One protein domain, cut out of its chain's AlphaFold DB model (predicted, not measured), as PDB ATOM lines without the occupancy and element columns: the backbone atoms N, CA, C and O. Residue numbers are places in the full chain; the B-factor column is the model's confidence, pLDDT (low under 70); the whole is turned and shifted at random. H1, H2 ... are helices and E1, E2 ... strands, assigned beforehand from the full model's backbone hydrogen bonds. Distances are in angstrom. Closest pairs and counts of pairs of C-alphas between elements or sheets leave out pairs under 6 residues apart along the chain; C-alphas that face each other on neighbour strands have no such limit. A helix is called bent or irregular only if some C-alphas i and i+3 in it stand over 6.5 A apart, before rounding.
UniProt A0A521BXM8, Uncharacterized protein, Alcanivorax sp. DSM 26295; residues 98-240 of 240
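AT A GLANCE: This is residues 98 to 240 of the 240 residues of an uncharacterized protein of Alcanivorax sp. DSM 26295 (UniProt A0A521BXM8). One strongly twisted sheet is folded round on itself into a small, loosely formed barrel: E3, E4, E5 and the first part of E6 make one wall, E6 bends over at residue 176, and its last part runs on beside E8, followed by E9 and E10, while residues 238 to 239 pair with E3 on the far side. The short helix H1 packs over E6 near Ala 179, a separate hairpin of E1 and E2 packs through E1 near E6, E8 and E9, and E7 extends the sheet beside the first part of E8. The printed part has 143 residues, with one named helix and ten named strands in the order E1 E2 H1 E3 E4 E5 E6 E7 E8 E9 E10. The eight-stranded sheet is branched and antiparallel at each neighbour pair, and the class is mostly strand, with 71 residues, under half, in named elements. The whole is compact, with a radius of gyration of the C-alphas of 15.7 A and spans of 47 by 38 by 27 A.

IN THESE COORDINATES: E1, residues 98 to 101, begins at C-alpha 98 at (196.166, 281.691, 123.984), and E2 is residues 107 to 111. H1, residues 114 to 120, is irregular: C-alphas 115 and 118 are 7.4 A apart. E3 is residues 122 to 125, E4 residues 135 to 140, 16.5 A long, and E5 residues 146 to 151, 16.8 A long. E6, residues 170 to 180, measures 25.4 A from its first to its last C-alpha and bends by 72 degrees at residue 176, where C-alpha 176 is at (196.770, 271.188, 125.041). E7 is residues 190 to 194. E8, residues 200 to 210, is 27.5 A long and bends by 59 degrees at residue 203. E9 is residues 215 to 222, 23.3 A long, and E10, residues 227 to 230, ends at C-alpha 230 at (189.625, 272.778, 107.020).

HOW THE PARTS SIT: E3, E4, E5 and E6 form a meander, each strand the antiparallel neighbour of the one before, and E7, E8, E9 and E10 form another. In the hairpin of E3 and E4, N 124 and O 138 are 2.8 A apart, and in that of E4 and E5, N 137 and O 149 are 2.9 A apart, both within hydrogen-bond range. The pairing of E6 is staggered: it pairs with E5 over residues 170 to 175, with N 175 and O 146 at 2.8 A, and with E8 over residues 175 to 180, with N 179 and O 207 at 3.0 A. E6 and E7 lie on one side of E8, with N 193 and O 201 at 2.8 A, and E9 lies on the other side, with N 206 and O 218 at 2.8 A. E9 and E10 are a hairpin with N 221 and O 228 at 3.0 A. The closest C-alphas of E3 and E10 are those of Tyr 124 and Leu 229, 6.6 A apart. Residues 124 to 125 of E3 also pair, antiparallel, with residues 238 to 239. H1 is on this sheet at a height of 7.9 A, only just over E6 with 3 of its C-alphas, and runs slantwise to the strands at 53 degrees to E6 on the local plane. The closest C-alphas of H1 and E6 are those of Lys 114 and Ala 179, 5.4 A apart. In H1, 0 of 3 O i to N i+4 pairs are within hydrogen-bond range, but 3 of 4 O i to N i+3 pairs are. In the hairpin of E1 and E2, N 100 and O 108 are 2.9 A apart. The closest C-alphas of E1 and E8 are those of Tyr 100 and Thr 209, 6.6 A apart, while E2 and E8 are apart.

THE WHOLE: The two C-alphas farthest apart are those of Gly 162 and Ser 185, 48.2 A. The printed part has no cut and ends at residue 240, the chain's last residue. The link from E5 to E6, residues 152 to 169, is long. The mean pLDDT of the printed part is 83.5; it is under 70 at residue 103, residues 127 to 129, residues 157 to 166, residue 213 and residues 232 to 234.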
ATOM      1  N   LEU A  98     195.544 282.990 124.115       89.00
ATOM      2  CA  LEU A  98     196.166 281.691 123.984       89.00
ATOM      3  C   LEU A  98     197.636 281.914 123.656       89.00
ATOM      4  O   LEU A  98     197.986 282.662 122.741       89.00
ATOM      5  N   THR A  99     198.493 281.303 124.465       87.19
ATOM      6  CA  THR A  99     199.937 281.488 124.395       87.19
ATOM      7  C   THR A  99     200.592 280.257 123.795       87.19
ATOM      8  O   THR A  99     200.241 279.130 124.135       87.19
ATOM      9  N   TYR A 100     201.581 280.468 122.937       83.94
ATOM     10  CA  TYR A 100     202.326 279.400 122.289       83.94
ATOM     11  C   TYR A 100     203.787 279.775 122.068       83.94
ATOM     12  O   TYR A 100     204.181 280.928 122.257       83.94
ATOM     13  N   THR A 101     204.591 278.794 121.669       81.81
ATOM     14  CA  THR A 101     205.993 279.001 121.310       81.81
ATOM     15  C   THR A 101     206.112 279.005 119.790       81.81
ATOM     16  O   THR A 101     205.720 278.040 119.134       81.81
ATOM     17  N   SER A 102     206.620 280.097 119.220       77.06
ATOM     18  CA  SER A 102     206.882 280.198 117.785       77.06
ATOM     19  C   SER A 102     208.002 279.246 117.362       77.06
ATOM     20  O   SER A 102     208.783 278.762 118.185       77.06
ATOM     21  N   SER A 103     208.135 279.026 116.057       69.25
ATOM     22  CA  SER A 103     209.254 278.273 115.475       69.25
ATOM     23  C   SER A 103     210.643 278.840 115.824       69.25
ATOM     24  O   SER A 103     211.615 278.091 115.849       69.25
ATOM     25  N   GLN A 104     210.732 280.124 116.181       74.50
ATOM     26  CA  GLN A 104     211.959 280.801 116.627       74.50
ATOM     27  C   GLN A 104     212.220 280.652 118.141       74.50
ATOM     28  O   GLN A 104     213.193 281.194 118.662       74.50
ATOM     29  N   GLY A 105     211.357 279.931 118.867       76.88
ATOM     30  CA  GLY A 105     211.465 279.733 120.315       76.88
ATOM     31  C   GLY A 105     210.890 280.877 121.156       76.88
ATOM     32  O   GLY A 105     210.990 280.847 122.383       76.88
ATOM     33  N   GLU A 106     210.265 281.874 120.529       82.94
ATOM     34  CA  GLU A 106     209.669 283.010 121.229       82.94
ATOM     35  C   GLU A 106     208.260 282.690 121.723       82.94
ATOM     36  O   GLU A 106     207.453 282.075 121.025       82.94
ATOM     37  N   ARG A 107     207.923 283.166 122.922       82.88
ATOM     38  CA  ARG A 107     206.573 283.031 123.468       82.88
ATOM     39  C   ARG A 107     205.664 284.104 122.862       82.88
ATOM     40  O   ARG A 107     205.824 285.283 123.165       82.88
ATOM     41  N   LYS A 108     204.695 283.696 122.044       86.69
ATOM     42  CA  LYS A 108     203.691 284.564 121.408       86.69
ATOM     43  C   LYS A 108     202.318 284.345 122.032       86.69
ATOM     44  O   LYS A 108     202.028 283.262 122.531       86.69
ATOM     45  N   SER A 109     201.473 285.371 122.017       88.06
ATOM     46  CA  SER A 109     200.081 285.272 122.470       88.06
ATOM     47  C   SER A 109     199.147 285.847 121.419       88.06
ATOM     48  O   SER A 109     199.483 286.835 120.771       88.06
ATOM     49  N   VAL A 110     197.985 285.225 121.263       89.88
ATOM     50  CA  VAL A 110     196.922 285.682 120.366       89.88
ATOM     51  C   VAL A 110     195.628 285.857 121.139       89.88
ATOM     52  O   VAL A 110     195.355 285.093 122.067       89.88
ATOM     53  N   ASN A 111     194.831 286.847 120.741       92.38
ATOM     54  CA  ASN A 111     193.506 287.053 121.305       92.38
ATOM     55  C   ASN A 111     192.558 285.973 120.785       92.38
ATOM     56  O   ASN A 111     192.543 285.646 119.592       92.38
ATOM     57  N   VAL A 112     191.760 285.418 121.685       95.00
ATOM     58  CA  VAL A 112     190.800 284.358 121.389       95.00
ATOM     59  C   VAL A 112     189.486 284.623 122.115       95.00
ATOM     60  O   VAL A 112     189.425 285.436 123.027       95.00
ATOM     61  N   ASP A 113     188.430 283.918 121.726       94.94
ATOM     62  CA  ASP A 113     187.154 283.933 122.435       94.94
ATOM     63  C   ASP A 113     186.825 282.526 122.940       94.94
ATOM     64  O   ASP A 113     186.221 281.710 122.238       94.94
ATOM     65  N   LYS A 114     187.252 282.205 124.167       94.38
ATOM     66  CA  LYS A 114     187.060 280.859 124.735       94.38
ATOM     67  C   LYS A 114     185.588 280.562 125.025       94.38
ATOM     68  O   LYS A 114     185.219 279.394 125.092       94.38
ATOM     69  N   SER A 115     184.742 281.589 125.132       94.00
ATOM     70  CA  SER A 115     183.301 281.425 125.359       94.00
ATOM     71  C   SER A 115     182.570 280.799 124.167       94.00
ATOM     72  O   SER A 115     181.510 280.207 124.333       94.00
ATOM     73  N   GLN A 116     183.157 280.874 122.969       94.56
ATOM     74  CA  GLN A 116     182.586 280.334 121.734       94.56
ATOM     75  C   GLN A 116     183.037 278.899 121.424       94.56
ATOM     76  O   GLN A 116     182.755 278.396 120.338       94.56
ATOM     77  N   ARG A 117     183.738 278.217 122.340       95.00
ATOM     78  CA  ARG A 117     184.194 276.830 122.123       95.00
ATOM     79  C   ARG A 117     183.036 275.885 121.823       95.00
ATOM     80  O   ARG A 117     183.116 275.128 120.864       95.00
ATOM     81  N   ASP A 118     181.941 275.982 122.564       95.06
ATOM     82  CA  ASP A 118     180.784 275.094 122.384       95.06
ATOM     83  C   ASP A 118     180.198 275.155 120.966       95.06
ATOM     84  O   ASP A 118     179.767 274.138 120.426       95.06
ATOM     85  N   THR A 119     180.244 276.328 120.327       95.19
ATOM     86  CA  THR A 119     179.759 276.534 118.956       95.19
ATOM     87  C   THR A 119     180.506 275.655 117.949       95.19
ATOM     88  O   THR A 119     179.890 275.090 117.045       95.19
ATOM     89  N   TYR A 120     181.825 275.520 118.117       95.44
ATOM     90  CA  TYR A 120     182.717 274.842 117.169       95.44
ATOM     91  C   TYR A 120     183.166 273.451 117.637       95.44
ATOM     92  O   TYR A 120     183.774 272.712 116.863       95.44
ATOM     93  N   ALA A 121     182.885 273.086 118.887       95.88
ATOM     94  CA  ALA A 121     183.195 271.774 119.433       95.88
ATOM     95  C   ALA A 121     182.441 270.680 118.667       95.88
ATOM     96  O   ALA A 121     181.253 270.802 118.382       95.88
ATOM     97  N   GLY A 122     183.109 269.587 118.331       95.50
ATOM     98  CA  GLY A 122     182.513 268.526 117.534       95.50
ATOM     99  C   GLY A 122     183.534 267.513 117.054       95.50
ATOM    100  O   GLY A 122     184.744 267.702 117.194       95.50
ATOM    101  N   TYR A 123     183.014 266.437 116.480       94.12
ATOM    102  CA  TYR A 123     183.810 265.422 115.818       94.12
ATOM    103  C   TYR A 123     183.753 265.659 114.309       94.12
ATOM    104  O   TYR A 123     182.686 265.580 113.703       94.12
ATOM    105  N   TYR A 124     184.901 265.981 113.723       92.62
ATOM    106  CA  TYR A 124     185.057 266.296 112.310       92.62
ATOM    107  C   TYR A 124     185.902 265.219 111.652       92.62
ATOM    108  O   TYR A 124     187.038 264.981 112.065       92.62
ATOM    109  N   ILE A 125     185.386 264.601 110.599       89.38
ATOM    110  CA  ILE A 125     186.070 263.519 109.888       89.38
ATOM    111  C   ILE A 125     186.030 263.767 108.383       89.38
ATOM    112  O   ILE A 125     185.086 264.363 107.862       89.38
ATOM    113  N   ASN A 126     187.075 263.336 107.680       78.94
ATOM    114  CA  ASN A 126     187.020 263.191 106.234       78.94
ATOM    115  C   ASN A 126     186.596 261.761 105.890       78.94
ATOM    116  O   ASN A 126     187.147 260.787 106.391       78.94
ATOM    117  N   GLU A 127     185.621 261.628 105.003       61.28
ATOM    118  CA  GLU A 127     185.240 260.336 104.441       61.28
ATOM    119  C   GLU A 127     185.777 260.266 103.010       61.28
ATOM    120  O   GLU A 127     185.025 260.362 102.039       61.28
ATOM    121  N   HIS A 128     187.102 260.174 102.844       67.25
ATOM    122  CA  HIS A 128     187.643 259.933 101.510       67.25
ATOM    123  C   HIS A 128     187.374 258.490 101.087       67.25
ATOM    124  O   HIS A 128     187.598 257.538 101.828       67.25
ATOM    125  N   GLN A 129     186.925 258.333  99.844       64.81
ATOM    126  CA  GLN A 129     186.867 257.029  99.179       64.81
ATOM    127  C   GLN A 129     188.148 256.726  98.389       64.81
ATOM    128  O   GLN A 129     188.293 255.625  97.862       64.81
ATOM    129  N   ASP A 130     189.067 257.694  98.283       72.06
ATOM    130  CA  ASP A 130     190.318 257.529  97.549       72.06
ATOM    131  C   ASP A 130     191.346 256.761  98.403       72.06
ATOM    132  O   ASP A 130     191.807 257.280  99.422       72.06
ATOM    133  N   PRO A 131     191.765 255.548  97.993       70.25
ATOM    134  CA  PRO A 131     192.745 254.752  98.730       70.25
ATOM    135  C   PRO A 131     194.151 255.378  98.778       70.25
ATOM    136  O   PRO A 131     195.012 254.859  99.492       70.25
ATOM    137  N   ALA A 132     194.412 256.446  98.018       72.44
ATOM    138  CA  ALA A 132     195.667 257.194  98.009       72.44
ATOM    139  C   ALA A 132     195.672 258.432  98.929       72.44
ATOM    140  O   ALA A 132     196.702 259.100  99.019       72.44
ATOM    141  N   VAL A 133     194.568 258.741  99.617       74.19
ATOM    142  CA  VAL A 133     194.468 259.904 100.514       74.19
ATOM    143  C   VAL A 133     194.352 259.444 101.962       74.19
ATOM    144  O   VAL A 133     193.600 258.526 102.274       74.19
ATOM    145  N   ALA A 134     195.145 260.050 102.845       77.25
ATOM    146  CA  ALA A 134     195.107 259.741 104.267       77.25
ATOM    147  C   ALA A 134     193.844 260.302 104.933       77.25
ATOM    148  O   ALA A 134     193.366 261.394 104.594       77.25
ATOM    149  N   ASP A 135     193.339 259.577 105.927       81.12
ATOM    150  CA  ASP A 135     192.210 260.038 106.717       81.12
ATOM    151  C   ASP A 135     192.697 260.774 107.962       81.12
ATOM    152  O   ASP A 135     193.703 260.439 108.585       81.12
ATOM    153  N   PHE A 136     191.950 261.797 108.336       82.06
ATOM    154  CA  PHE A 136     192.224 262.664 109.461       82.06
ATOM    155  C   PHE A 136     190.911 262.984 110.155       82.06
ATOM    156  O   PHE A 136     189.964 263.459 109.520       82.06
ATOM    157  N   ARG A 137     190.892 262.838 111.473       88.00
ATOM    158  CA  ARG A 137     189.767 263.245 112.307       88.00
ATOM    159  C   ARG A 137     190.215 264.210 113.389       88.00
ATOM    160  O   ARG A 137     191.307 264.075 113.937       88.00
ATOM    161  N   TYR A 138     189.354 265.173 113.679       89.56
ATOM    162  CA  TYR A 138     189.515 266.110 114.777       89.56
ATOM    163  C   TYR A 138     188.354 265.942 115.741       89.56
ATOM    164  O   TYR A 138     187.195 266.063 115.349       89.56
ATOM    165  N   GLU A 139     188.664 265.735 117.010       93.44
ATOM    166  CA  GLU A 139     187.711 265.936 118.093       93.44
ATOM    167  C   GLU A 139     188.052 267.266 118.765       93.44
ATOM    168  O   GLU A 139     189.085 267.382 119.419       93.44
ATOM    169  N   LEU A 140     187.207 268.281 118.581       94.62
ATOM    170  CA  LEU A 140     187.301 269.549 119.301       94.62
ATOM    171  C   LEU A 140     186.349 269.490 120.494       94.62
ATOM    172  O   LEU A 140     185.134 269.442 120.305       94.62
ATOM    173  N   ARG A 141     186.867 269.496 121.724       95.25
ATOM    174  CA  ARG A 141     186.030 269.455 122.930       95.25
ATOM    175  C   ARG A 141     185.743 270.854 123.457       95.25
ATOM    176  O   ARG A 141     186.602 271.732 123.430       95.25
ATOM    177  N   ALA A 142     184.538 271.027 123.987       94.81
ATOM    178  CA  ALA A 142     184.054 272.247 124.633       94.81
ATOM    179  C   ALA A 142     184.984 272.775 125.742       94.81
ATOM    180  O   ALA A 142     185.158 273.982 125.905       94.81
ATOM    181  N   ASP A 143     185.637 271.868 126.473       92.81
ATOM    182  CA  ASP A 143     186.582 272.205 127.543       92.81
ATOM    183  C   ASP A 143     187.881 272.866 127.044       92.81
ATOM    184  O   ASP A 143     188.661 273.390 127.840       92.81
ATOM    185  N   GLY A 144     188.092 272.910 125.725       90.81
ATOM    186  CA  GLY A 144     189.275 273.472 125.089       90.81
ATOM    187  C   GLY A 144     190.355 272.442 124.776       90.81
ATOM    188  O   GLY A 144     191.363 272.826 124.196       90.81
ATOM    189  N   SER A 145     190.169 271.161 125.097       91.44
ATOM    190  CA  SER A 145     191.041 270.087 124.612       91.44
ATOM    191  C   SER A 145     190.679 269.689 123.179       91.44
ATOM    192  O   SER A 145     189.538 269.851 122.736       91.44
ATOM    193  N   ALA A 146     191.652 269.179 122.427       90.69
ATOM    194  CA  ALA A 146     191.389 268.593 121.118       90.69
ATOM    195  C   ALA A 146     192.308 267.407 120.828       90.69
ATOM    196  O   ALA A 146     193.423 267.322 121.342       90.69
ATOM    197  N   VAL A 147     191.836 266.494 119.985       90.12
ATOM    198  CA  VAL A 147     192.613 265.343 119.517       90.12
ATOM    199  C   VAL A 147     192.604 265.344 117.997       90.12
ATOM    200  O   VAL A 147     191.543 265.466 117.385       90.12
ATOM    201  N   LEU A 148     193.788 265.225 117.398       85.44
ATOM    202  CA  LEU A 148     193.963 264.990 115.971       85.44
ATOM    203  C   LEU A 148     194.496 263.579 115.772       85.44
ATOM    204  O   LEU A 148     195.597 263.236 116.215       85.44
ATOM    205  N   GLU A 149     193.716 262.781 115.062       86.25
ATOM    206  CA  GLU A 149     194.075 261.413 114.731       86.25
ATOM    207  C   GLU A 149     194.186 261.261 113.224       86.25
ATOM    208  O   GLU A 149     193.461 261.886 112.447       86.25
ATOM    209  N   HIS A 150     195.122 260.416 112.835       82.94
ATOM    210  CA  HIS A 150     195.490 260.159 111.462       82.94
ATOM    211  C   HIS A 150     195.389 258.663 111.195       82.94
ATOM    212  O   HIS A 150     195.736 257.837 112.044       82.94
ATOM    213  N   ARG A 151     194.927 258.320 109.998       82.50
ATOM    214  CA  ARG A 151     194.944 256.968 109.471       82.50
ATOM    215  C   ARG A 151     195.599 256.989 108.097       82.50
ATOM    216  O   ARG A 151     195.087 257.600 107.159       82.50
ATOM    217  N   VAL A 152     196.718 256.278 108.001       79.38
ATOM    218  CA  VAL A 152     197.511 256.134 106.775       79.38
ATOM    219  C   VAL A 152     196.633 255.594 105.643       79.38
ATOM    220  O   VAL A 152     195.889 254.625 105.829       79.38
ATOM    221  N   CYS A 153     196.754 256.176 104.449       77.19
ATOM    222  CA  CYS A 153     195.968 255.745 103.294       77.19
ATOM    223  C   CYS A 153     196.280 254.295 102.883       77.19
ATOM    224  O   CYS A 153     197.394 253.800 103.081       77.19
ATOM    225  N   GLN A 154     195.328 253.594 102.257       75.69
ATOM    226  CA  GLN A 154     195.494 252.186 101.856       75.69
ATOM    227  C   GLN A 154     196.740 251.951 100.980       75.69
ATOM    228  O   GLN A 154     197.445 250.957 101.159       75.69
ATOM    229  N   ASN A 155     197.080 252.893 100.102       77.94
ATOM    230  CA  ASN A 155     198.227 252.778  99.196       77.94
ATOM    231  C   ASN A 155     199.500 253.487  99.698       77.94
ATOM    232  O   ASN A 155     200.543 253.410  99.046       77.94
ATOM    233  N   CYS A 156     199.453 254.148 100.856       70.56
ATOM    234  CA  CYS A 156     200.582 254.873 101.428       70.56
ATOM    235  C   CYS A 156     201.535 253.871 102.088       70.56
ATOM    236  O   CYS A 156     201.225 253.289 103.123       70.56
ATOM    237  N   THR A 157     202.692 253.631 101.465       66.38
ATOM    238  CA  THR A 157     203.734 252.723 101.986       66.38
ATOM    239  C   THR A 157     204.924 253.457 102.598       66.38
ATOM    240  O   THR A 157     205.679 252.860 103.359       66.38
ATOM    241  N   HIS A 158     205.083 254.750 102.302       62.97
ATOM    242  CA  HIS A 158     206.174 255.584 102.808       62.97
ATOM    243  C   HIS A 158     206.023 255.929 104.299       62.97
ATOM    244  O   HIS A 158     207.022 256.128 104.982       62.97
ATOM    245  N   GLU A 159     204.792 255.931 104.818       55.06
ATOM    246  CA  GLU A 159     204.485 256.232 106.225       55.06
ATOM    247  C   GLU A 159     204.539 254.991 107.139       55.06
ATOM    248  O   GLU A 159     204.476 255.118 108.356       55.06
ATOM    249  N   LEU A 160     204.698 253.786 106.572       55.88
ATOM    250  CA  LEU A 160     204.659 252.504 107.294       55.88
ATOM    251  C   LEU A 160     206.053 251.989 107.708       55.88
ATOM    252  O   LEU A 160     206.308 250.784 107.673       55.88
ATOM    253  N   THR A 161     206.988 252.873 108.070       51.69
ATOM    254  CA  THR A 161     208.337 252.462 108.513       51.69
ATOM    255  C   THR A 161     208.480 252.544 110.042       51.69
ATOM    256  O   THR A 161     208.071 253.520 110.661       51.69
ATOM    257  N   GLY A 162     209.056 251.512 110.675       55.12
ATOM    258  CA  GLY A 162     209.254 251.452 112.138       55.12
ATOM    259  C   GLY A 162     208.035 250.957 112.939       55.12
ATOM    260  O   GLY A 162     207.273 250.123 112.460       55.12
ATOM    261  N   GLU A 163     207.866 251.436 114.182       47.12
ATOM    262  CA  GLU A 163     206.772 251.048 115.105       47.12
ATOM    263  C   GLU A 163     205.361 251.431 114.593       47.12
ATOM    264  O   GLU A 163     204.364 250.861 115.038       47.12
ATOM    265  N   ALA A 164     205.264 252.310 113.587       51.69
ATOM    266  CA  ALA A 164     204.032 252.727 112.908       51.69
ATOM    267  C   ALA A 164     203.552 251.710 111.846       51.69
ATOM    268  O   ALA A 164     203.314 252.037 110.687       51.69
ATOM    269  N   SER A 165     203.417 250.441 112.235       54.56
ATOM    270  CA  SER A 165     202.972 249.355 111.342       54.56
ATOM    271  C   SER A 165     201.448 249.239 111.193       54.56
ATOM    272  O   SER A 165     200.969 248.436 110.390       54.56
ATOM    273  N   SER A 166     200.676 250.015 111.961       66.00
ATOM    274  CA  SER A 166     199.216 249.933 111.945       66.00
ATOM    275  C   SER A 166     198.589 250.955 110.996       66.00
ATOM    276  O   SER A 166     198.927 252.136 111.007       66.00
ATOM    277  N   ARG A 167     197.625 250.473 110.209       72.62
ATOM    278  CA  ARG A 167     196.709 251.276 109.385       72.62
ATOM    279  C   ARG A 167     195.442 251.670 110.151       72.62
ATOM    280  O   ARG A 167     194.469 252.087 109.529       72.62
ATOM    281  N   ASP A 168     195.421 251.480 111.467       82.62
ATOM    282  CA  ASP A 168     194.356 251.969 112.335       82.62
ATOM    283  C   ASP A 168     194.547 253.458 112.641       82.62
ATOM    284  O   ASP A 168     195.573 254.059 112.320       82.62
ATOM    285  N   TRP A 169     193.534 254.057 113.265       84.19
ATOM    286  CA  TRP A 169     193.619 255.422 113.768       84.19
ATOM    287  C   TRP A 169     194.711 255.538 114.825       84.19
ATOM    288  O   TRP A 169     194.712 254.810 115.817       84.19
ATOM    289  N   GLN A 170     195.619 256.482 114.613       83.06
ATOM    290  CA  GLN A 170     196.674 256.817 115.554       83.06
ATOM    291  C   GLN A 170     196.554 258.279 115.947       83.06
ATOM    292  O   GLN A 170     196.317 259.146 115.103       83.06
ATOM    293  N   VAL A 171     196.750 258.561 117.232       83.50
ATOM    294  CA  VAL A 171     196.853 259.935 117.717       83.50
ATOM    295  C   VAL A 171     198.125 260.538 117.139       83.50
ATOM    296  O   VAL A 171     199.231 260.128 117.483       83.50
ATOM    297  N   GLN A 172     197.961 261.495 116.229       76.69
ATOM    298  CA  GLN A 172     199.083 262.207 115.632       76.69
ATOM    299  C   GLN A 172     199.482 263.383 116.518       76.69
ATOM    300  O   GLN A 172     200.668 263.627 116.741       76.69
ATOM    301  N   TYR A 173     198.481 264.095 117.041       74.94
ATOM    302  CA  TYR A 173     198.690 265.194 117.965       74.94
ATOM    303  C   TYR A 173     197.592 265.242 119.023       74.94
ATOM    304  O   TYR A 173     196.399 265.231 118.716       74.94
ATOM    305  N   GLU A 174     198.012 265.401 120.272       77.62
ATOM    306  CA  GLU A 174     197.138 265.848 121.349       77.62
ATOM    307  C   GLU A 174     197.279 267.366 121.481       77.62
ATOM    308  O   GLU A 174     198.389 267.900 121.600       77.62
ATOM    309  N   ALA A 175     196.157 268.079 121.422       75.31
ATOM    310  CA  ALA A 175     196.132 269.507 121.674       75.31
ATOM    311  C   ALA A 175     195.989 269.775 123.172       75.31
ATOM    312  O   ALA A 175     195.113 269.228 123.839       75.31
ATOM    313  N   ILE A 176     196.840 270.665 123.677       77.69
ATOM    314  CA  ILE A 176     196.770 271.188 125.041       77.69
ATOM    315  C   ILE A 176     195.582 272.146 125.164       77.69
ATOM    316  O   ILE A 176     194.866 272.110 126.161       77.69
ATOM    317  N   GLU A 177     195.379 273.011 124.166       90.94
ATOM    318  CA  GLU A 177     194.314 274.014 124.184       90.94
ATOM    319  C   GLU A 177     193.899 274.413 122.760       90.94
ATOM    320  O   GLU A 177     194.734 274.468 121.860       90.94
ATOM    321  N   TRP A 178     192.629 274.757 122.549       94.06
ATOM    322  CA  TRP A 178     192.165 275.436 121.341       94.06
ATOM    323  C   TRP A 178     191.133 276.526 121.646       94.06
ATOM    324  O   TRP A 178     190.483 276.525 122.698       94.06
ATOM    325  N   ALA A 179     190.987 277.486 120.731       96.19
ATOM    326  CA  ALA A 179     189.931 278.499 120.775       96.19
ATOM    327  C   ALA A 179     189.763 279.212 119.414       96.19
ATOM    328  O   ALA A 179     190.707 279.257 118.617       96.19
ATOM    329  N   PRO A 180     188.590 279.809 119.131       96.00
ATOM    330  CA  PRO A 180     188.414 280.692 117.982       96.00
ATOM    331  C   PRO A 180     189.167 282.014 118.190       96.00
ATOM    332  O   PRO A 180     189.030 282.663 119.225       96.00
ATOM    333  N   MET A 181     189.954 282.435 117.201       94.94
ATOM    334  CA  MET A 181     190.781 283.648 117.278       94.94
ATOM    335  C   MET A 181     189.941 284.914 117.137       94.94
ATOM    336  O   MET A 181     188.997 284.939 116.357       94.94
ATOM    337  N   VAL A 182     190.284 286.008 117.799       94.06
ATOM    338  CA  VAL A 182     189.652 287.316 117.555       94.06
ATOM    339  C   VAL A 182     190.696 288.344 117.144       94.06
ATOM    340  O   VAL A 182     191.891 288.162 117.369       94.06
ATOM    341  N   THR A 183     190.260 289.402 116.469       90.75
ATOM    342  CA  THR A 183     191.115 290.547 116.151       90.75
ATOM    343  C   THR A 183     191.482 291.308 117.431       90.75
ATOM    344  O   THR A 183     190.964 291.043 118.516       90.75
ATOM    345  N   GLU A 184     192.354 292.309 117.318       85.75
ATOM    346  CA  GLU A 184     192.663 293.216 118.432       85.75
ATOM    347  C   GLU A 184     191.433 293.979 118.943       85.75
ATOM    348  O   GLU A 184     191.353 294.297 120.125       85.75
ATOM    349  N   SER A 185     190.448 294.218 118.073       86.75
ATOM    350  CA  SER A 185     189.172 294.838 118.435       86.75
ATOM    351  C   SER A 185     188.161 293.859 119.046       86.75
ATOM    352  O   SER A 185     187.053 294.272 119.368       86.75
ATOM    353  N   GLY A 186     188.510 292.573 119.182       85.75
ATOM    354  CA  GLY A 186     187.611 291.525 119.678       85.75
ATOM    355  C   GLY A 186     186.641 290.968 118.630       85.75
ATOM    356  O   GLY A 186     185.805 290.129 118.952       85.75
ATOM    357  N   GLU A 187     186.752 291.387 117.368       92.31
ATOM    358  CA  GLU A 187     185.904 290.879 116.287       92.31
ATOM    359  C   GLU A 187     186.321 289.452 115.888       92.31
ATOM    360  O   GLU A 187     187.507 289.105 115.946       92.31
ATOM    361  N   PRO A 188     185.395 288.607 115.407       93.06
ATOM    362  CA  PRO A 188     185.743 287.310 114.851       93.06
ATOM    363  C   PRO A 188     186.788 287.401 113.726       93.06
ATOM    364  O   PRO A 188     186.485 287.828 112.615       93.06
ATOM    365  N   MET A 189     188.006 286.909 113.972       93.12
ATOM    366  CA  MET A 189     188.993 286.666 112.919       93.12
ATOM    367  C   MET A 189     188.468 285.669 111.873       93.12
ATOM    368  O   MET A 189     188.146 284.508 112.173       93.12
ATOM    369  N   ARG A 190     188.393 286.130 110.626       92.56
ATOM    370  CA  ARG A 190     187.944 285.349 109.475       92.56
ATOM    371  C   ARG A 190     188.943 285.467 108.334       92.56
ATOM    372  O   ARG A 190     189.590 286.500 108.193       92.56
ATOM    373  N   ARG A 191     189.037 284.433 107.501       89.19
ATOM    374  CA  ARG A 191     189.807 284.473 106.249       89.19
ATOM    375  C   ARG A 191     189.094 283.720 105.140       89.19
ATOM    376  O   ARG A 191     188.297 282.826 105.413       89.19
ATOM    377  N   ASN A 192     189.417 284.067 103.903       89.62
ATOM    378  CA  ASN A 192     188.969 283.294 102.758       89.62
ATOM    379  C   ASN A 192     189.794 282.009 102.671       89.62
ATOM    380  O   ASN A 192     191.023 282.049 102.737       89.62
ATOM    381  N   VAL A 193     189.117 280.877 102.540       87.00
ATOM    382  CA  VAL A 193     189.729 279.574 102.295       87.00
ATOM    383  C   VAL A 193     189.129 278.975 101.046       87.00
ATOM    384  O   VAL A 193     187.918 279.030 100.847       87.00
ATOM    385  N   LYS A 194     189.999 278.418 100.212       85.31
ATOM    386  CA  LYS A 194     189.600 277.665  99.038       85.31
ATOM    387  C   LYS A 194     189.594 276.186  99.393       85.31
ATOM    388  O   LYS A 194     190.585 275.694  99.936       85.31
ATOM    389  N   ASP A 195     188.493 275.506  99.128       79.50
ATOM    390  CA  ASP A 195     188.432 274.061  99.289       79.50
ATOM    391  C   ASP A 195     189.102 273.340  98.103       79.50
ATOM    392  O   ASP A 195     189.632 273.954  97.168       79.50
ATOM    393  N   MET A 196     189.074 272.009  98.131       73.69
ATOM    394  CA  MET A 196     189.615 271.181  97.050       73.69
ATOM    395  C   MET A 196     188.798 271.248  95.748       73.69
ATOM    396  O   MET A 196     189.346 270.942  94.688       73.69
ATOM    397  N   ALA A 197     187.522 271.647  95.800       73.88
ATOM    398  CA  ALA A 197     186.693 271.878  94.615       73.88
ATOM    399  C   ALA A 197     186.974 273.244  93.961       73.88
ATOM    400  O   ALA A 197     186.577 273.492  92.822       73.88
ATOM    401  N   GLY A 198     187.716 274.113  94.647       80.44
ATOM    402  CA  GLY A 198     188.041 275.454  94.198       80.44
ATOM    403  C   GLY A 198     187.019 276.510  94.625       80.44
ATOM    404  O   GLY A 198     187.133 277.661  94.195       80.44
ATOM    405  N   GLU A 199     186.052 276.150  95.462       85.88
ATOM    406  CA  GLU A 199     185.081 277.070  96.040       85.88
ATOM    407  C   GLU A 199     185.713 277.855  97.188       85.88
ATOM    408  O   GLU A 199     186.589 277.364  97.896       85.88
ATOM    409  N   THR A 200     185.312 279.120  97.339       89.88
ATOM    410  CA  THR A 200     185.874 280.019  98.353       89.88
ATOM    411  C   THR A 200     184.864 280.285  99.454       89.88
ATOM    412  O   THR A 200     183.766 280.773  99.192       89.88
ATOM    413  N   PHE A 201     185.279 280.048 100.695       90.75
ATOM    414  CA  PHE A 201     184.473 280.245 101.892       90.75
ATOM    415  C   PHE A 201     185.115 281.267 102.816       90.75
ATOM    416  O   PHE A 201     186.334 281.302 102.981       90.75
ATOM    417  N   GLN A 202     184.287 282.069 103.480       93.25
ATOM    418  CA  GLN A 202     184.747 282.893 104.589       93.25
ATOM    419  C   GLN A 202     184.751 282.042 105.866       93.25
ATOM    420  O   GLN A 202     183.707 281.818 106.477       93.25
ATOM    421  N   ALA A 203     185.926 281.577 106.283       93.81
ATOM    422  CA  ALA A 203     186.078 280.705 107.440       93.81
ATOM    423  C   ALA A 203     186.437 281.465 108.716       93.81
ATOM    424  O   ALA A 203     187.238 282.401 108.702       93.81
ATOM    425  N   ARG A 204     185.892 281.001 109.842       95.62
ATOM    426  CA  ARG A 204     186.330 281.343 111.195       95.62
ATOM    427  C   ARG A 204     187.682 280.688 111.464       95.62
ATOM    428  O   ARG A 204     187.825 279.477 111.306       95.62
ATOM    429  N   VAL A 205     188.655 281.476 111.910       94.56
ATOM    430  CA  VAL A 205     189.977 280.955 112.268       94.56
ATOM    431  C   VAL A 205     189.959 280.433 113.701       94.56
ATOM    432  O   VAL A 205     189.634 281.170 114.634       94.56
ATOM    433  N   LEU A 206     190.325 279.167 113.875       95.12
ATOM    434  CA  LEU A 206     190.590 278.547 115.169       95.12
ATOM    435  C   LEU A 206     192.100 278.361 115.320       95.12
ATOM    436  O   LEU A 206     192.782 278.012 114.353       95.12
ATOM    437  N   ILE A 207     192.620 278.565 116.527       92.81
ATOM    438  CA  ILE A 207     193.999 278.219 116.872       92.81
ATOM    439  C   ILE A 207     194.003 277.023 117.817       92.81
ATOM    440  O   ILE A 207     193.179 276.934 118.727       92.81
ATOM    441  N   VAL A 208     194.938 276.110 117.581       91.25
ATOM    442  CA  VAL A 208     195.146 274.888 118.354       91.25
ATOM    443  C   VAL A 208     196.602 274.849 118.795       91.25
ATOM    444  O   VAL A 208     197.503 274.886 117.958       91.25
ATOM    445  N   THR A 209     196.845 274.751 120.095       89.06
ATOM    446  CA  THR A 209     198.167 274.518 120.682       89.06
ATOM    447  C   THR A 209     198.353 273.034 120.923       89.06
ATOM    448  O   THR A 209     197.600 272.414 121.669       89.06
ATOM    449  N   LEU A 210     199.378 272.463 120.308       84.50
ATOM    450  CA  LEU A 210     199.722 271.051 120.393       84.50
ATOM    451  C   LEU A 210     200.678 270.791 121.558       84.50
ATOM    452  O   LEU A 210     201.396 271.687 122.019       84.50
ATOM    453  N   GLN A 211     200.741 269.539 122.005       77.38
ATOM    454  CA  GLN A 211     201.819 269.090 122.878       77.38
ATOM    455  C   GLN A 211     203.191 269.414 122.264       77.38
ATOM    456  O   GLN A 211     203.410 269.302 121.058       77.38
ATOM    457  N   GLY A 212     204.110 269.897 123.102       71.75
ATOM    458  CA  GLY A 212     205.394 270.445 122.653       71.75
ATOM    459  C   GLY A 212     205.357 271.926 122.249       71.75
ATOM    460  O   GLY A 212     206.378 272.448 121.812       71.75
ATOM    461  N   GLY A 213     204.223 272.620 122.409       69.62
ATOM    462  CA  GLY A 213     204.123 274.083 122.286       69.62
ATOM    463  C   GLY A 213     203.971 274.615 120.858       69.62
ATOM    464  O   GLY A 213     203.905 275.831 120.678       69.62
ATOM    465  N   LYS A 214     203.889 273.719 119.867       76.50
ATOM    466  CA  LYS A 214     203.592 274.050 118.466       76.50
ATOM    467  C   LYS A 214     202.143 274.510 118.315       76.50
ATOM    468  O   LYS A 214     201.288 274.124 119.109       76.50
ATOM    469  N   VAL A 215     201.855 275.276 117.266       84.44
ATOM    470  CA  VAL A 215     200.487 275.696 116.932       84.44
ATOM    471  C   VAL A 215     200.058 275.249 115.551       84.44
ATOM    472  O   VAL A 215     200.867 275.094 114.641       84.44
ATOM    473  N   MET A 216     198.750 275.076 115.410       84.94
ATOM    474  CA  MET A 216     198.065 274.841 114.153       84.94
ATOM    475  C   MET A 216     196.878 275.796 114.051       84.94
ATOM    476  O   MET A 216     196.190 276.061 115.036       84.94
ATOM    477  N   SER A 217     196.625 276.297 112.845       88.31
ATOM    478  CA  SER A 217     195.406 277.037 112.533       88.31
ATOM    479  C   SER A 217     194.436 276.129 111.787       88.31
ATOM    480  O   SER A 217     194.810 275.508 110.790       88.31
ATOM    481  N   LEU A 218     193.196 276.075 112.265       91.50
ATOM    482  CA  LEU A 218     192.081 275.403 111.605       91.50
ATOM    483  C   LEU A 218     191.071 276.440 111.113       91.50
ATOM    484  O   LEU A 218     190.982 277.551 111.635       91.50
ATOM    485  N   ASN A 219     190.308 276.066 110.095       93.56
ATOM    486  CA  ASN A 219     189.330 276.919 109.440       93.56
ATOM    487  C   ASN A 219     187.960 276.282 109.543       93.56
ATOM    488  O   ASN A 219     187.718 275.267 108.899       93.56
ATOM    489  N   HIS A 220     187.071 276.881 110.318       95.06
ATOM    490  CA  HIS A 220     185.688 276.444 110.372       95.06
ATOM    491  C   HIS A 220     184.845 277.258 109.391       95.06
ATOM    492  O   HIS A 220     184.799 278.487 109.482       95.06
ATOM    493  N   TYR A 221     184.149 276.596 108.482       93.69
ATOM    494  CA  TYR A 221     183.186 277.211 107.570       93.69
ATOM    495  C   TYR A 221     181.964 276.310 107.417       93.69
ATOM    496  O   TYR A 221     181.933 275.209 107.952       93.69
ATOM    497  N   GLN A 222     180.949 276.809 106.724       93.12
ATOM    498  CA  GLN A 222     179.749 276.048 106.419       93.12
ATOM    499  C   GLN A 222     179.541 276.052 104.908       93.12
ATOM    500  O   GLN A 222     179.652 277.105 104.275       93.12
ATOM    501  N   ASP A 223     179.237 274.887 104.353       89.62
ATOM    502  CA  ASP A 223     178.882 274.704 102.949       89.62
ATOM    503  C   ASP A 223     177.564 273.915 102.810       89.62
ATOM    504  O   ASP A 223     176.783 273.803 103.758       89.62
ATOM    505  N   ALA A 224     177.276 273.407 101.607       87.56
ATOM    506  CA  ALA A 224     176.052 272.659 101.325       87.56
ATOM    507  C   ALA A 224     175.950 271.307 102.061       87.56
ATOM    508  O   ALA A 224     174.843 270.783 102.200       87.56
ATOM    509  N   GLN A 225     177.071 270.729 102.499       87.06
ATOM    510  CA  GLN A 225     177.132 269.462 103.233       87.06
ATOM    511  C   GLN A 225     177.077 269.681 104.750       87.06
ATOM    512  O   GLN A 225     176.619 268.796 105.470       87.06
ATOM    513  N   GLY A 226     177.468 270.863 105.234       91.25
ATOM    514  CA  GLY A 226     177.276 271.276 106.622       91.25
ATOM    515  C   GLY A 226     178.465 272.037 107.195       91.25
ATOM    516  O   GLY A 226     179.186 272.727 106.476       91.25
ATOM    517  N   ASP A 227     178.644 271.930 108.513       93.50
ATOM    518  CA  ASP A 227     179.802 272.492 109.211       93.50
ATOM    519  C   ASP A 227     181.067 271.714 108.828       93.50
ATOM    520  O   ASP A 227     181.160 270.499 109.039       93.50
ATOM    521  N   ALA A 228     182.053 272.425 108.293       92.31
ATOM    522  CA  ALA A 228     183.311 271.884 107.811       92.31
ATOM    523  C   ALA A 228     184.505 272.484 108.558       92.31
ATOM    524  O   ALA A 228     184.584 273.688 108.819       92.31
ATOM    525  N   LEU A 229     185.488 271.630 108.833       91.50
ATOM    526  CA  LEU A 229     186.765 271.992 109.426       91.50
ATOM    527  C   LEU A 229     187.908 271.716 108.441       91.50
ATOM    528  O   LEU A 229     188.296 270.575 108.177       91.50
ATOM    529  N   GLY A 230     188.460 272.792 107.894       86.06
ATOM    530  CA  GLY A 230     189.625 272.778 107.020       86.06
ATOM    531  C   GLY A 230     190.925 272.904 107.811       86.06
ATOM    532  O   GLY A 230     191.154 273.905 108.492       86.06
ATOM    533  N   GLY A 231     191.801 271.910 107.681       75.69
ATOM    534  CA  GLY A 231     193.196 272.006 108.122       75.69
ATOM    535  C   GLY A 231     194.082 272.778 107.125       75.69
ATOM    536  O   GLY A 231     193.578 273.324 106.140       75.69
ATOM    537  N   PRO A 232     195.415 272.782 107.317       62.41
ATOM    538  CA  PRO A 232     196.366 273.467 106.429       62.41
ATOM    539  C   PRO A 232     196.364 272.956 104.975       62.41
ATOM    540  O   PRO A 232     196.843 273.648 104.084       62.41
ATOM    541  N   TYR A 233     195.796 271.775 104.720       60.88
ATOM    542  CA  TYR A 233     195.764 271.139 103.399       60.88
ATOM    543  C   TYR A 233     194.445 271.334 102.633       60.88
ATOM    544  O   TYR A 233     194.237 270.682 101.618       60.88
ATOM    545  N   GLY A 234     193.528 272.184 103.116       65.19
ATOM    546  CA  GLY A 234     192.311 272.569 102.377       65.19
ATOM    547  C   GLY A 234     191.236 271.482 102.225       65.19
ATOM    548  O   GLY A 234     190.150 271.769 101.733       65.19
ATOM    549  N   VAL A 235     191.498 270.251 102.675       78.12
ATOM    550  CA  VAL A 235     190.516 269.159 102.678       78.12
ATOM    551  C   VAL A 235     189.471 269.398 103.783       78.12
ATOM    552  O   VAL A 235     189.872 269.436 104.959       78.12
ATOM    553  N   PRO A 236     188.171 269.542 103.446       85.19
ATOM    554  CA  PRO A 236     187.100 269.664 104.432       85.19
ATOM    555  C   PRO A 236     186.925 268.381 105.237       85.19
ATOM    556  O   PRO A 236     187.042 267.269 104.718       85.19
ATOM    557  N   ARG A 237     186.606 268.547 106.517       89.25
ATOM    558  CA  ARG A 237     186.140 267.479 107.403       89.25
ATOM    559  C   ARG A 237     184.804 267.898 107.955       89.25
ATOM    560  O   ARG A 237     184.734 268.945 108.592       89.25
ATOM    561  N   TYR A 238     183.778 267.109 107.705       90.94
ATOM    562  CA  TYR A 238     182.427 267.475 108.093       90.94
ATOM    563  C   TYR A 238     182.136 267.011 109.508       90.94
ATOM    564  O   TYR A 238     182.614 265.957 109.945       90.94
ATOM    565  N   ARG A 239     181.380 267.839 110.220       93.25
ATOM    566  CA  ARG A 239     180.868 267.526 111.547       93.25
ATOM    567  C   ARG A 239     179.874 266.363 111.456       93.25
ATOM    568  O   ARG A 239     178.987 266.391 110.606       93.25
ATOM    569  N   GLN A 240     180.048 265.368 112.322       90.69
ATOM    570  CA  GLN A 240     179.179 264.188 112.448       90.69
ATOM    571  C   GLN A 240     178.085 264.392 113.500       90.69
ATOM    572  O   GLN A 240     178.340 265.135 114.479       90.69
TER     573      GLN A 240